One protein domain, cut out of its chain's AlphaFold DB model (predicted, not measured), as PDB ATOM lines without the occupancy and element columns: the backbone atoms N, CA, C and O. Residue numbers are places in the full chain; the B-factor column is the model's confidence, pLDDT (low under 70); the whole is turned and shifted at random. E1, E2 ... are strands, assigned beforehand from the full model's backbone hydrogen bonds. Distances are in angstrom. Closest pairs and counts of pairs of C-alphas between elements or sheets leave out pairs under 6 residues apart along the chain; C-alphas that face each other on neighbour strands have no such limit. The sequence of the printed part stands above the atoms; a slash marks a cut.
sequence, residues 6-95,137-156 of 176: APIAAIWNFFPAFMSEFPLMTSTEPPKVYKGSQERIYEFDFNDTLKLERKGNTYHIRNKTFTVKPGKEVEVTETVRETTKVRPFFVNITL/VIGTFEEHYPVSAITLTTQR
ATOM      1  N   ALA A   6      19.907 114.362 200.558       77.12
ATOM      2  CA  ALA A   6      18.871 114.799 199.633       77.12
ATOM      3  C   ALA A   6      18.999 116.298 199.361       77.12
ATOM      4  O   ALA A   6      19.334 117.053 200.287       77.12
ATOM      5  N   PRO A   7      18.684 116.727 198.129       82.38
ATOM      6  CA  PRO A   7      18.629 118.132 197.784       82.38
ATOM      7  C   PRO A   7      17.490 118.827 198.530       82.38
ATOM      8  O   PRO A   7      16.428 118.257 198.781       82.38
ATOM      9  N   ILE A   8      17.726 120.086 198.876       83.44
ATOM     10  CA  ILE A   8      16.720 121.008 199.396       83.44
ATOM     11  C   ILE A   8      16.822 122.331 198.641       83.44
ATOM     12  O   ILE A   8      17.920 122.738 198.257       83.44
ATOM     13  N   ALA A   9      15.708 123.035 198.462       85.06
ATOM     14  CA  ALA A   9      15.697 124.367 197.857       85.06
ATOM     15  C   ALA A   9      14.812 125.343 198.640       85.06
ATOM     16  O   ALA A   9      13.803 124.944 199.218       85.06
ATOM     17  N   ALA A  10      15.230 126.602 198.683       85.88
ATOM     18  CA  ALA A  10      14.454 127.728 199.179       85.88
ATOM     19  C   ALA A  10      14.376 128.750 198.043       85.88
ATOM     20  O   ALA A  10      15.417 129.188 197.544       85.88
ATOM     21  N   ILE A  11      13.166 129.059 197.588       87.19
ATOM     22  CA  ILE A  11      12.929 129.864 196.391       87.19
ATOM     23  C   ILE A  11      11.967 130.989 196.748       87.19
ATOM     24  O   ILE A  11      10.853 130.732 197.190       87.19
ATOM     25  N   TRP A  12      12.390 132.228 196.545       87.00
ATOM     26  CA  TRP A  12      11.524 133.395 196.590       87.00
ATOM     27  C   TRP A  12      11.211 133.810 195.161       87.00
ATOM     28  O   TRP A  12      12.125 134.046 194.374       87.00
ATOM     29  N   ASN A  13       9.931 133.892 194.832       88.56
ATOM     30  CA  ASN A  13       9.444 134.450 193.581       88.56
ATOM     31  C   ASN A  13       8.709 135.751 193.886       88.56
ATOM     32  O   ASN A  13       7.920 135.811 194.835       88.56
ATOM     33  N   PHE A  14       8.946 136.770 193.074       83.75
ATOM     34  CA  PHE A  14       8.396 138.105 193.253       83.75
ATOM     35  C   PHE A  14       7.578 138.491 192.027       83.75
ATOM     36  O   PHE A  14       7.953 138.176 190.895       83.75
ATOM     37  N   PHE A  15       6.473 139.194 192.249       78.00
ATOM     38  CA  PHE A  15       5.735 139.830 191.167       78.00
ATOM     39  C   PHE A  15       6.133 141.307 191.091       78.00
ATOM     40  O   PHE A  15       6.112 141.988 192.120       78.00
ATOM     41  N   PRO A  16       6.496 141.819 189.902       69.25
ATOM     42  CA  PRO A  16       6.848 143.221 189.756       69.25
ATOM     43  C   PRO A  16       5.614 144.080 190.038       69.25
ATOM     44  O   PRO A  16       4.582 143.936 189.385       69.25
ATOM     45  N   ALA A  17       5.726 144.962 191.029       65.56
ATOM     46  CA  ALA A  17       4.668 145.899 191.412       65.56
ATOM     47  C   ALA A  17       5.068 147.362 191.164       65.56
ATOM     48  O   ALA A  17       4.204 148.217 190.984       65.56
ATOM     49  N   PHE A  18       6.372 147.649 191.154       69.88
ATOM     50  CA  PHE A  18       6.930 148.992 191.045       69.88
ATOM     51  C   PHE A  18       8.386 148.906 190.571       69.88
ATOM     52  O   PHE A  18       9.120 148.043 191.044       69.88
ATOM     53  N   MET A  19       8.797 149.784 189.656       71.94
ATOM     54  CA  MET A  19      10.198 149.944 189.253       71.94
ATOM     55  C   MET A  19      10.699 151.288 189.770       71.94
ATOM     56  O   MET A  19      10.185 152.336 189.380       71.94
ATOM     57  N   SER A  20      11.672 151.242 190.671       71.31
ATOM     58  CA  SER A  20      12.336 152.410 191.242       71.31
ATOM     59  C   SER A  20      13.694 152.616 190.569       71.31
ATOM     60  O   SER A  20      14.397 151.653 190.285       71.31
ATOM     61  N   GLU A  21      14.102 153.871 190.369       73.31
ATOM     62  CA  GLU A  21      15.494 154.195 190.006       73.31
ATOM     63  C   GLU A  21      16.463 153.979 191.183       73.31
ATOM     64  O   GLU A  21      17.672 153.862 190.995       73.31
ATOM     65  N   PHE A  22      15.933 153.920 192.409       74.75
ATOM     66  CA  PHE A  22      16.693 153.641 193.624       74.75
ATOM     67  C   PHE A  22      16.590 152.162 193.999       74.75
ATOM     68  O   PHE A  22      15.476 151.628 193.950       74.75
ATOM     69  N   PRO A  23      17.690 151.527 194.443       74.88
ATOM     70  CA  PRO A  23      17.695 150.122 194.830       74.88
ATOM     71  C   PRO A  23      16.759 149.874 196.018       74.88
ATOM     72  O   PRO A  23      16.832 150.563 197.040       74.88
ATOM     73  N   LEU A  24      15.889 148.872 195.894       78.38
ATOM     74  CA  LEU A  24      14.930 148.471 196.922       78.38
ATOM     75  C   LEU A  24      15.443 147.218 197.633       78.38
ATOM     76  O   LEU A  24      14.859 146.138 197.538       78.38
ATOM     77  N   MET A  25      16.568 147.376 198.330       81.19
ATOM     78  CA  MET A  25      17.242 146.280 199.024       81.19
ATOM     79  C   MET A  25      16.505 145.881 200.301       81.19
ATOM     80  O   MET A  25      16.126 146.721 201.118       81.19
ATOM     81  N   THR A  26      16.376 144.580 200.524       79.88
ATOM     82  CA  THR A  26      15.951 144.018 201.807       79.88
ATOM     83  C   THR A  26      16.756 142.773 202.135       79.88
ATOM     84  O   THR A  26      17.458 142.246 201.272       79.88
ATOM     85  N   SER A  27      16.636 142.290 203.374       81.50
ATOM     86  CA  SER A  27      17.180 140.995 203.754       81.50
ATOM     87  C   SER A  27      16.173 140.081 204.445       81.50
ATOM     88  O   SER A  27      15.252 140.530 205.128       81.50
ATOM     89  N   THR A  28      16.329 138.773 204.250       77.00
ATOM     90  CA  THR A  28      15.498 137.748 204.888       77.00
ATOM     91  C   THR A  28      16.329 136.548 205.318       77.00
ATOM     92  O   THR A  28      17.389 136.275 204.757       77.00
ATOM     93  N   GLU A  29      15.833 135.801 206.299       74.94
ATOM     94  CA  GLU A  29      16.431 134.539 206.727       74.94
ATOM     95  C   GLU A  29      15.583 133.360 206.236       74.94
ATOM     96  O   GLU A  29      14.350 133.448 206.192       74.94
ATOM     97  N   PRO A  30      16.196 132.210 205.900       66.94
ATOM     98  CA  PRO A  30      15.419 131.040 205.550       66.94
ATOM     99  C   PRO A  30      14.694 130.510 206.799       66.94
ATOM    100  O   PRO A  30      15.197 130.617 207.923       66.94
ATOM    101  N   PRO A  31      13.551 129.826 206.637       64.62
ATOM    102  CA  PRO A  31      12.896 129.141 207.742       64.62
ATOM    103  C   PRO A  31      13.838 128.156 208.439       64.62
ATOM    104  O   PRO A  31      14.638 127.469 207.804       64.62
ATOM    105  N   LYS A  32      13.656 127.989 209.754       61.31
ATOM    106  CA  LYS A  32      14.489 127.143 210.639       61.31
ATOM    107  C   LYS A  32      14.696 125.688 210.179       61.31
ATOM    108  O   LYS A  32      15.582 125.010 210.706       61.31
ATOM    109  N   VAL A  33      13.864 125.183 209.265       59.69
ATOM    110  CA  VAL A  33      13.962 123.832 208.687       59.69
ATOM    111  C   VAL A  33      15.150 123.731 207.717       59.69
ATOM    112  O   VAL A  33      15.780 122.679 207.619       59.69
ATOM    113  N   TYR A  34      15.532 124.841 207.083       60.25
ATOM    114  CA  TYR A  34      16.623 124.930 206.118       60.25
ATOM    115  C   TYR A  34      17.977 125.133 206.821       60.25
ATOM    116  O   TYR A  34      18.563 126.210 206.829       60.25
ATOM    117  N   LYS A  35      18.496 124.075 207.453       56.75
ATOM    118  CA  LYS A  35      19.809 124.098 208.137       56.75
ATOM    119  C   LYS A  35      20.998 123.764 207.226       56.75
ATOM    120  O   LYS A  35      22.106 123.597 207.724       56.75
ATOM    121  N   GLY A  36      20.757 123.599 205.923       50.38
ATOM    122  CA  GLY A  36      21.764 123.165 204.948       50.38
ATOM    123  C   GLY A  36      22.551 124.293 204.273       50.38
ATOM    124  O   GLY A  36      23.532 123.995 203.601       50.38
ATOM    125  N   SER A  37      22.141 125.558 204.435       50.00
ATOM    126  CA  SER A  37      22.836 126.727 203.871       50.00
ATOM    127  C   SER A  37      23.905 127.260 204.831       50.00
ATOM    128  O   SER A  37      23.675 127.322 206.040       50.00
ATOM    129  N   GLN A  38      25.061 127.657 204.287       50.12
ATOM    130  CA  GLN A  38      26.130 128.348 205.022       50.12
ATOM    131  C   GLN A  38      25.806 129.837 205.261       50.12
ATOM    132  O   GLN A  38      26.253 130.397 206.259       50.12
ATOM    133  N   GLU A  39      24.977 130.454 204.413       53.50
ATOM    134  CA  GLU A  39      24.511 131.841 204.552       53.50
ATOM    135  C   GLU A  39      23.123 131.868 205.207       53.50
ATOM    136  O   GLU A  39      22.206 131.162 204.770       53.50
ATOM    137  N   ARG A  40      22.980 132.646 206.288       65.06
ATOM    138  CA  ARG A  40      21.723 132.783 207.050       65.06
ATOM    139  C   ARG A  40      20.896 133.998 206.653       65.06
ATOM    140  O   ARG A  40      19.701 133.981 206.903       65.06
ATOM    141  N   ILE A  41      21.528 135.005 206.060       73.19
ATOM    142  CA  ILE A  41      20.913 136.273 205.674       73.19
ATOM    143  C   ILE A  41      20.999 136.363 204.155       73.19
ATOM    144  O   ILE A  41      22.068 136.147 203.585       73.19
ATOM    145  N   TYR A  42      19.875 136.645 203.513       70.69
ATOM    146  CA  TYR A  42      19.777 136.809 202.069       70.69
ATOM    147  C   TYR A  42      19.376 138.225 201.749       70.69
ATOM    148  O   TYR A  42      18.341 138.655 202.235       70.69
ATOM    149  N   GLU A  43      20.144 138.892 200.899       78.12
ATOM    150  CA  GLU A  43      19.827 140.221 200.389       78.12
ATOM    151  C   GLU A  43      19.249 140.128 198.976       78.12
ATOM    152  O   GLU A  43      19.678 139.285 198.182       78.12
ATOM    153  N   PHE A  44      18.268 140.967 198.660       79.19
ATOM    154  CA  PHE A  44      17.711 141.070 197.312       79.19
ATOM    155  C   PHE A  44      17.121 142.457 197.049       79.19
ATOM    156  O   PHE A  44      16.646 143.114 197.976       79.19
ATOM    157  N   ASP A  45      17.155 142.863 195.777       81.38
ATOM    158  CA  ASP A  45      16.572 144.111 195.269       81.38
ATOM    159  C   ASP A  45      15.237 143.821 194.577       81.38
ATOM    160  O   ASP A  45      15.199 143.054 193.610       81.38
ATOM    161  N   PHE A  46      14.154 144.442 195.042       76.44
ATOM    162  CA  PHE A  46      12.829 144.294 194.434       76.44
ATOM    163  C   PHE A  46      12.698 144.888 193.025       76.44
ATOM    164  O   PHE A  46      11.726 144.561 192.346       76.44
ATOM    165  N   ASN A  47      13.637 145.725 192.569       75.19
ATOM    166  CA  ASN A  47      13.610 146.260 191.204       75.19
ATOM    167  C   ASN A  47      13.932 145.192 190.149       75.19
ATOM    168  O   ASN A  47      13.249 145.107 189.131       75.19
ATOM    169  N   ASP A  48      14.945 144.365 190.421       70.19
ATOM    170  CA  ASP A  48      15.531 143.453 189.430       70.19
ATOM    171  C   ASP A  48      15.364 141.970 189.796       70.19
ATOM    172  O   ASP A  48      15.355 141.090 188.928       70.19
ATOM    173  N   THR A  49      15.221 141.651 191.085       67.69
ATOM    174  CA  THR A  49      15.212 140.260 191.551       67.69
ATOM    175  C   THR A  49      13.801 139.685 191.483       67.69
ATOM    176  O   THR A  49      13.066 139.687 192.464       67.69
ATOM    177  N   LEU A  50      13.416 139.136 190.328       77.25
ATOM    178  CA  LEU A  50      12.120 138.450 190.166       77.25
ATOM    179  C   LEU A  50      12.106 137.031 190.754       77.25
ATOM    180  O   LEU A  50      11.045 136.484 191.064       77.25
ATOM    181  N   LYS A  51      13.286 136.429 190.928       85.62
ATOM    182  CA  LYS A  51      13.452 135.109 191.536       85.62
ATOM    183  C   LYS A  51      14.792 135.009 192.259       85.62
ATOM    184  O   LYS A  51      15.835 135.271 191.666       85.62
ATOM    185  N   LEU A  52      14.766 134.541 193.501       84.25
ATOM    186  CA  LEU A  52      15.948 134.200 194.288       84.25
ATOM    187  C   LEU A  52      15.873 132.731 194.700       84.25
ATOM    188  O   LEU A  52      14.954 132.326 195.403       84.25
ATOM    189  N   GLU A  53      16.843 131.923 194.281       84.88
ATOM    190  CA  GLU A  53      16.875 130.487 194.562       84.88
ATOM    191  C   GLU A  53      18.159 130.098 195.291       84.88
ATOM    192  O   GLU A  53      19.265 130.456 194.881       84.88
ATOM    193  N   ARG A  54      18.019 129.299 196.351       79.38
ATOM    194  CA  ARG A  54      19.141 128.655 197.032       79.38
ATOM    195  C   ARG A  54      18.930 127.163 197.125       79.38
ATOM    196  O   ARG A  54      17.861 126.691 197.499       79.38
ATOM    197  N   LYS A  55      19.989 126.435 196.788       82.31
ATOM    198  CA  LYS A  55      20.053 124.978 196.830       82.31
ATOM    199  C   LYS A  55      21.013 124.554 197.925       82.31
ATOM    200  O   LYS A  55      22.043 125.183 198.153       82.31
ATOM    201  N   GLY A  56      20.682 123.460 198.579       77.94
ATOM    202  CA  GLY A  56      21.478 122.871 199.635       77.94
ATOM    203  C   GLY A  56      21.216 121.382 199.708       77.94
ATOM    204  O   GLY A  56      20.490 120.824 198.889       77.94
ATOM    205  N   ASN A  57      21.792 120.744 200.721       78.56
ATOM    206  CA  ASN A  57      21.580 119.330 200.981       78.56
ATOM    207  C   ASN A  57      21.268 119.101 202.460       78.56
ATOM    208  O   ASN A  57      21.831 119.761 203.334       78.56
ATOM    209  N   THR A  58      20.416 118.122 202.745       74.50
ATOM    210  CA  THR A  58      20.143 117.641 204.104       74.50
ATOM    211  C   THR A  58      20.301 116.128 204.181       74.50
ATOM    212  O   THR A  58      20.188 115.424 203.180       74.50
ATOM    213  N   TYR A  59      20.568 115.605 205.374       74.25
ATOM    214  CA  TYR A  59      20.557 114.163 205.605       74.25
ATOM    215  C   TYR A  59      19.116 113.664 205.706       74.25
ATOM    216  O   TYR A  59      18.310 114.277 206.406       74.25
ATOM    217  N   HIS A  60      18.818 112.537 205.052       68.25
ATOM    218  CA  HIS A  60      17.474 111.946 205.041       68.25
ATOM    219  C   HIS A  60      16.975 111.637 206.456       68.25
ATOM    220  O   HIS A  60      15.848 111.958 206.811       68.25
ATOM    221  N   ILE A  61      17.841 111.053 207.289       64.75
ATOM    222  CA  ILE A  61      17.504 110.598 208.637       64.75
ATOM    223  C   ILE A  61      18.658 110.894 209.595       64.75
ATOM    224  O   ILE A  61      19.830 110.639 209.307       64.75
ATOM    225  N   ARG A  62      18.310 111.382 210.788       60.81
ATOM    226  CA  ARG A  62      19.199 111.349 211.957       60.81
ATOM    227  C   ARG A  62      19.139 109.955 212.572       60.81
ATOM    228  O   ARG A  62      18.037 109.446 212.748       60.81
ATOM    229  N   ASN A  63      20.293 109.364 212.904       67.56
ATOM    230  CA  ASN A  63      20.395 108.032 213.515       67.56
ATOM    231  C   ASN A  63      19.272 107.794 214.543       67.56
ATOM    232  O   ASN A  63      19.168 108.536 215.522       67.56
ATOM    233  N   LYS A  64      18.451 106.762 214.321       73.38
ATOM    234  CA  LYS A  64      17.445 106.299 215.280       73.38
ATOM    235  C   LYS A  64      17.808 104.911 215.779       73.38
ATOM    236  O   LYS A  64      18.205 104.048 215.004       73.38
ATOM    237  N   THR A  65      17.652 104.711 217.078       82.31
ATOM    238  CA  THR A  65      17.831 103.420 217.740       82.31
ATOM    239  C   THR A  65      16.468 102.804 218.018       82.31
ATOM    240  O   THR A  65      15.591 103.465 218.575       82.31
ATOM    241  N   PHE A  66      16.300 101.534 217.663       82.75
ATOM    242  CA  PHE A  66      15.083 100.771 217.923       82.75
ATOM    243  C   PHE A  66      15.397  99.609 218.861       82.75
ATOM    244  O   PHE A  66      16.432  98.963 218.728       82.75
ATOM    245  N   THR A  67      14.500  99.336 219.808       86.44
ATOM    246  CA  THR A  67      14.635  98.180 220.705       86.44
ATOM    247  C   THR A  67      13.856  97.003 220.132       86.44
ATOM    248  O   THR A  67      12.649  97.108 219.914       86.44
ATOM    249  N   VAL A  68      14.530  95.873 219.913       85.38
ATOM    250  CA  VAL A  68      13.924  94.646 219.375       85.38
ATOM    251  C   VAL A  68      13.824  93.597 220.479       85.38
ATOM    252  O   VAL A  68      14.803  93.305 221.162       85.38
ATOM    253  N   LYS A  69      12.631  93.021 220.675       87.62
ATOM    254  CA  LYS A  69      12.421  91.959 221.673       87.62
ATOM    255  C   LYS A  69      12.974  90.613 221.170       87.62
ATOM    256  O   LYS A  69      12.816  90.313 219.986       87.62
ATOM    257  N   PRO A  70      13.525  89.753 222.048       85.50
ATOM    258  CA  PRO A  70      13.953  88.406 221.670       85.50
ATOM    259  C   PRO A  70      12.832  87.595 221.003       85.50
ATOM    260  O   PRO A  70      11.666  87.676 221.397       85.50
ATOM    261  N   GLY A  71      13.173  86.804 219.981       84.25
ATOM    262  CA  GLY A  71      12.204  85.990 219.229       84.25
ATOM    263  C   GLY A  71      11.288  86.782 218.286       84.25
ATOM    264  O   GLY A  71      10.333  86.221 217.738       84.25
ATOM    265  N   LYS A  72      11.563  88.075 218.082       85.75
ATOM    266  CA  LYS A  72      10.921  88.916 217.073       85.75
ATOM    267  C   LYS A  72      11.907  89.279 215.973       85.75
ATOM    268  O   LYS A  72      13.079  89.517 216.237       85.75
ATOM    269  N   GLU A  73      11.391  89.341 214.762       86.12
ATOM    270  CA  GLU A  73      12.040  89.953 213.612       86.12
ATOM    271  C   GLU A  73      11.364  91.303 213.379       86.12
ATOM    272  O   GLU A  73      10.138  91.401 213.477       86.12
ATOM    273  N   VAL A  74      12.147  92.355 213.157       87.69
ATOM    274  CA  VAL A  74      11.630  93.701 212.894       87.69
ATOM    275  C   VAL A  74      12.186  94.148 211.558       87.69
ATOM    276  O   VAL A  74      13.390  94.336 211.417       87.69
ATOM    277  N   GLU A  75      11.296  94.319 210.595       88.62
ATOM    278  CA  GLU A  75      11.596  94.968 209.331       88.62
ATOM    279  C   GLU A  75      11.483  96.481 209.526       88.62
ATOM    280  O   GLU A  75      10.487  96.987 210.055       88.62
ATOM    281  N   VAL A  76      12.534  97.198 209.139       85.38
ATOM    282  CA  VAL A  76      12.595  98.658 209.210       85.38
ATOM    283  C   VAL A  76      12.474  99.184 207.792       85.38
ATOM    284  O   VAL A  76      13.386  99.012 206.987       85.38
ATOM    285  N   THR A  77      11.356  99.831 207.491       85.31
ATOM    286  CA  THR A  77      11.121 100.440 206.182       85.31
ATOM    287  C   THR A  77      11.267 101.948 206.302       85.31
ATOM    288  O   THR A  77      10.558 102.592 207.076       85.31
ATOM    289  N   GLU A  78      12.177 102.522 205.522       80.25
ATOM    290  CA  GLU A  78      12.254 103.964 205.309       80.25
ATOM    291  C   GLU A  78      11.457 104.331 204.058       80.25
ATOM    292  O   GLU A  78      11.627 103.741 202.993       80.25
ATOM    293  N   THR A  79      10.596 105.334 204.184       82.00
ATOM    294  CA  THR A  79       9.915 105.958 203.052       82.00
ATOM    295  C   THR A  79      10.301 107.425 203.003       82.00
ATOM    296  O   THR A  79      10.202 108.129 204.007       82.00
ATOM    297  N   VAL A  80      10.755 107.885 201.842       80.25
ATOM    298  CA  VAL A  80      11.137 109.280 201.613       80.25
ATOM    299  C   VAL A  80      10.235 109.831 200.529       80.25
ATOM    300  O   VAL A  80      10.037 109.192 199.497       80.25
ATOM    301  N   ARG A  81       9.659 111.002 200.778       83.06
ATOM    302  CA  ARG A  81       8.836 111.719 199.807       83.06
ATOM    303  C   ARG A  81       9.357 113.133 199.667       83.06
ATOM    304  O   ARG A  81       9.589 113.803 200.672       83.06
ATOM    305  N   GLU A  82       9.527 113.589 198.438       85.00
ATOM    306  CA  GLU A  82       9.801 114.997 198.176       85.00
ATOM    307  C   GLU A  82       8.541 115.808 198.465       85.00
ATOM    308  O   GLU A  82       7.430 115.408 198.116       85.00
ATOM    309  N   THR A  83       8.703 116.910 199.187       83.81
ATOM    310  CA  THR A  83       7.606 117.806 199.544       83.81
ATOM    311  C   THR A  83       7.976 119.221 199.142       83.81
ATOM    312  O   THR A  83       9.059 119.704 199.472       83.81
ATOM    313  N   THR A  84       7.034 119.887 198.479       87.56
ATOM    314  CA  THR A  84       7.087 121.320 198.211       87.56
ATOM    315  C   THR A  84       6.071 122.018 199.097       87.56
ATOM    316  O   THR A  84       4.890 121.664 199.106       87.56
ATOM    317  N   LYS A  85       6.524 123.012 199.856       86.50
ATOM    318  CA  LYS A  85       5.654 123.885 200.638       86.50
ATOM    319  C   LYS A  85       5.723 125.292 200.074       86.50
ATOM    320  O   LYS A  85       6.777 125.910 200.112       86.50
ATOM    321  N   VAL A  86       4.587 125.791 199.599       88.94
ATOM    322  CA  VAL A  86       4.453 127.147 199.057       88.94
ATOM    323  C   VAL A  86       3.718 128.019 200.064       88.94
ATOM    324  O   VAL A  86       2.719 127.589 200.650       88.94
ATOM    325  N   ARG A  87       4.213 129.233 200.297       87.38
ATOM    326  CA  ARG A  87       3.584 130.221 201.176       87.38
ATOM    327  C   ARG A  87       3.565 131.583 200.486       87.38
ATOM    328  O   ARG A  87       4.592 131.967 199.931       87.38
ATOM    329  N   PRO A  88       2.452 132.327 200.532       88.75
ATOM    330  CA  PRO A  88       2.472 133.720 200.119       88.75
ATOM    331  C   PRO A  88       3.266 134.547 201.135       88.75
ATOM    332  O   PRO A  88       3.243 134.260 202.338       88.75
ATOM    333  N   PHE A  89       3.939 135.585 200.659       83.62
ATOM    334  CA  PHE A  89       4.461 136.656 201.499       83.62
ATOM    335  C   PHE A  89       4.195 138.002 200.828       83.62
ATOM    336  O   PHE A  89       3.993 138.079 199.614       83.62
ATOM    337  N   PHE A  90       4.185 139.055 201.634       83.69
ATOM    338  CA  PHE A  90       4.034 140.425 201.173       83.69
ATOM    339  C   PHE A  90       5.068 141.307 201.866       83.69
ATOM    340  O   PHE A  90       5.462 141.038 203.005       83.69
ATOM    341  N   VAL A  91       5.514 142.345 201.168       81.81
ATOM    342  CA  VAL A  91       6.407 143.372 201.700       81.81
ATOM    343  C   VAL A  91       5.804 144.732 201.397       81.81
ATOM    344  O   VAL A  91       5.562 145.066 200.240       81.81
ATOM    345  N   ASN A  92       5.555 145.504 202.452       85.88
ATOM    346  CA  ASN A  92       5.088 146.879 202.335       85.88
ATOM    347  C   ASN A  92       6.291 147.806 202.223       85.88
ATOM    348  O   ASN A  92       7.166 147.796 203.090       85.88
ATOM    349  N   ILE A  93       6.317 148.600 201.160       84.00
ATOM    350  CA  ILE A  93       7.372 149.569 200.889       84.00
ATOM    351  C   ILE A  93       6.765 150.961 201.009       84.00
ATOM    352  O   ILE A  93       5.746 151.250 200.381       84.00
ATOM    353  N   THR A  94       7.398 151.813 201.814       87.94
ATOM    354  CA  THR A  94       7.002 153.211 202.002       87.94
ATOM    355  C   THR A  94       7.952 154.119 201.234       87.94
ATOM    356  O   THR A  94       9.158 154.119 201.475       87.94
ATOM    357  N   LEU A  95       7.396 154.914 200.327       85.31
ATOM    358  CA  LEU A  95       8.063 156.027 199.667       85.31
ATOM    359  C   LEU A  95       7.782 157.300 200.463       85.31
ATOM    360  O   LEU A  95       6.617 157.623 200.706       85.31
ATOM    361  N   VAL A 137       4.568 144.743 197.572       83.00
ATOM    362  CA  VAL A 137       5.158 143.713 196.722       83.00
ATOM    363  C   VAL A 137       4.678 142.364 197.223       83.00
ATOM    364  O   VAL A 137       4.847 142.027 198.396       83.00
ATOM    365  N   ILE A 138       4.094 141.582 196.323       85.19
ATOM    366  CA  ILE A 138       3.569 140.251 196.619       85.19
ATOM    367  C   ILE A 138       4.511 139.215 196.009       85.19
ATOM    368  O   ILE A 138       5.046 139.404 194.912       85.19
ATOM    369  N   GLY A 139       4.700 138.101 196.707       87.31
ATOM    370  CA  GLY A 139       5.512 136.997 196.222       87.31
ATOM    371  C   GLY A 139       5.119 135.650 196.812       87.31
ATOM    372  O   GLY A 139       4.250 135.539 197.686       87.31
ATOM    373  N   THR A 140       5.781 134.604 196.327       89.94
ATOM    374  CA  THR A 140       5.677 133.251 196.874       89.94
ATOM    375  C   THR A 140       7.025 132.769 197.367       89.94
ATOM    376  O   THR A 140       8.064 132.988 196.749       89.94
ATOM    377  N   PHE A 141       7.000 132.097 198.505       87.62
ATOM    378  CA  PHE A 141       8.152 131.433 199.070       87.62
ATOM    379  C   PHE A 141       7.932 129.921 199.037       87.62
ATOM    380  O   PHE A 141       6.972 129.408 199.621       87.62
ATOM    381  N   GLU A 142       8.816 129.220 198.336       89.06
ATOM    382  CA  GLU A 142       8.753 127.784 198.093       89.06
ATOM    383  C   GLU A 142       9.905 127.074 198.804       89.06
ATOM    384  O   GLU A 142      11.081 127.400 198.636       89.06
ATOM    385  N   GLU A 143       9.561 126.066 199.600       85.25
ATOM    386  CA  GLU A 143      10.509 125.192 200.283       85.25
ATOM    387  C   GLU A 143      10.415 123.796 199.689       85.25
ATOM    388  O   GLU A 143       9.379 123.140 199.800       85.25
ATOM    389  N   HIS A 144      11.503 123.324 199.094       86.56
ATOM    390  CA  HIS A 144      11.629 121.954 198.615       86.56
ATOM    391  C   HIS A 144      12.460 121.177 199.627       86.56
ATOM    392  O   HIS A 144      13.616 121.531 199.885       86.56
ATOM    393  N   TYR A 145      11.885 120.134 200.220       81.44
ATOM    394  CA  TYR A 145      12.599 119.288 201.168       81.44
ATOM    395  C   TYR A 145      12.081 117.845 201.194       81.44
ATOM    396  O   TYR A 145      10.891 117.597 200.986       81.44
ATOM    397  N   PRO A 146      12.959 116.869 201.481       80.75
ATOM    398  CA  PRO A 146      12.548 115.493 201.700       80.75
ATOM    399  C   PRO A 146      11.847 115.357 203.057       80.75
ATOM    400  O   PRO A 146      12.303 115.881 204.078       80.75
ATOM    401  N   VAL A 147      10.765 114.588 203.093       79.00
ATOM    402  CA  VAL A 147      10.119 114.121 204.319       79.00
ATOM    403  C   VAL A 147      10.318 112.615 204.411       79.00
ATOM    404  O   VAL A 147       9.843 111.861 203.563       79.00
ATOM    405  N   SER A 148      11.033 112.180 205.446       77.88
ATOM    406  CA  SER A 148      11.271 110.766 205.737       77.88
ATOM    407  C   SER A 148      10.309 110.257 206.812       77.88
ATOM    408  O   SER A 148      10.172 110.890 207.865       77.88
ATOM    409  N   ALA A 149       9.733 109.077 206.615       80.81
ATOM    410  CA  ALA A 149       9.017 108.325 207.637       80.81
ATOM    411  C   ALA A 149       9.629 106.928 207.786       80.81
ATOM    412  O   ALA A 149       9.930 106.264 206.794       80.81
ATOM    413  N   ILE A 150       9.806 106.489 209.035       82.75
ATOM    414  CA  ILE A 150      10.279 105.140 209.357       82.75
ATOM    415  C   ILE A 150       9.104 104.341 209.901       82.75
ATOM    416  O   ILE A 150       8.498 104.739 210.899       82.75
ATOM    417  N   THR A 151       8.845 103.198 209.285       85.50
ATOM    418  CA  THR A 151       7.834 102.235 209.712       85.50
ATOM    419  C   THR A 151       8.531 100.976 210.213       85.50
ATOM    420  O   THR A 151       9.489 100.505 209.605       85.50
ATOM    421  N   LEU A 152       8.065 100.442 211.345       87.94
ATOM    422  CA  LEU A 152       8.584  99.207 211.931       87.94
ATOM    423  C   LEU A 152       7.523  98.117 211.819       87.94
ATOM    424  O   LEU A 152       6.480  98.198 212.472       87.94
ATOM    425  N   THR A 153       7.812  97.074 211.055       87.50
ATOM    426  CA  THR A 153       6.927  95.916 210.924       87.50
ATOM    427  C   THR A 153       7.511  94.766 211.730       87.50
ATOM    428  O   THR A 153       8.594  94.274 211.441       87.50
ATOM    429  N   THR A 154       6.813  94.338 212.785       86.38
ATOM    430  CA  THR A 154       7.306  93.278 213.680       86.38
ATOM    431  C   THR A 154       6.629  91.948 213.389       86.38
ATOM    432  O   THR A 154       5.407  91.833 213.489       86.38
ATOM    433  N   GLN A 155       7.419  90.908 213.155       85.19
ATOM    434  CA  GLN A 155       6.950  89.541 212.959       85.19
ATOM    435  C   GLN A 155       7.519  88.603 214.034       85.19
ATOM    436  O   GLN A 155       8.531  88.879 214.682       85.19
ATOM    437  N   ARG A 156       6.821  87.495 214.320       82.38
ATOM    438  CA  ARG A 156       7.361  86.441 215.198       82.38
ATOM    439  C   ARG A 156       8.290  85.563 214.370       82.38
ATOM    440  O   ARG A 156       7.863  85.060 213.335       82.38
TER     441      ARG A 156
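This is residues 6 to 95 and 137 to 156 of the 176 residues of an uncharacterized protein of Ixodes ricinus (UniProt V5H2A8). A long, narrow ribbon of two strands, E5 and E6, runs through most of a rod-shaped domain, and toward one end E1 and E4 widen it into a curled, twisted sheet of four. At its other end E5 and E6 form a two-stranded arm, while the small hairpin E2 and E3 lies at the wide end. The printed part has 110 residues, with no named helix and six named strands, E1 to E6 in chain order; its class is all strand. The large sheet has the order E4, E1, E6, E5, all antiparallel. The whole is extended, with a radius of gyration of the C-alphas of 20.7 A and spans of 74 by 23 by 19 A.

E5, residues 72 to 95, is an edge strand antiparallel to E6, residues 137 to 156, at 169 degrees; N 73 and O 155 are 2.9 A apart, N 91 and O 137 also 2.9 A. E1, residues 6 to 14, is antiparallel to E6 at 156 degrees, with N 11 and O 142 at 2.9 A. The other edge strand, E4, residues 51 to 59, is antiparallel to E1 at 161 degrees, with N 8 and O 56 at 2.9 A. E2, residues 25 to 28, and E3, residues 42 to 45, form an antiparallel hairpin, with N 28 and O 42 at 2.8 A. The closest C-alphas of E3 and E4 are those of Phe 44 and Leu 52, 7.7 A apart. E2 is apart from E5 and E6.

E5 is 69.4 A long and begins at C-alpha 72 (10.921, 88.916, 217.073). E6 is 60.2 A long and ends at C-alpha 156 (7.361, 86.441, 215.198). E1 spans 26.3 A from C-alpha 6 (18.871, 114.799, 199.633), and E4 26.2 A; E2 and E3 span 10.5 A each.

The C-alphas farthest apart, of Glu 21 and Gly 71, are 74.3 A apart. Residues 96 to 136 are cut out, with 13.0 A between C-alphas 95 and 137. The links E2 to E3 and E4 to E5 are long. pLDDT is under 70 at residues 16 to 18, 30 to 40, 49 and 60 to 63.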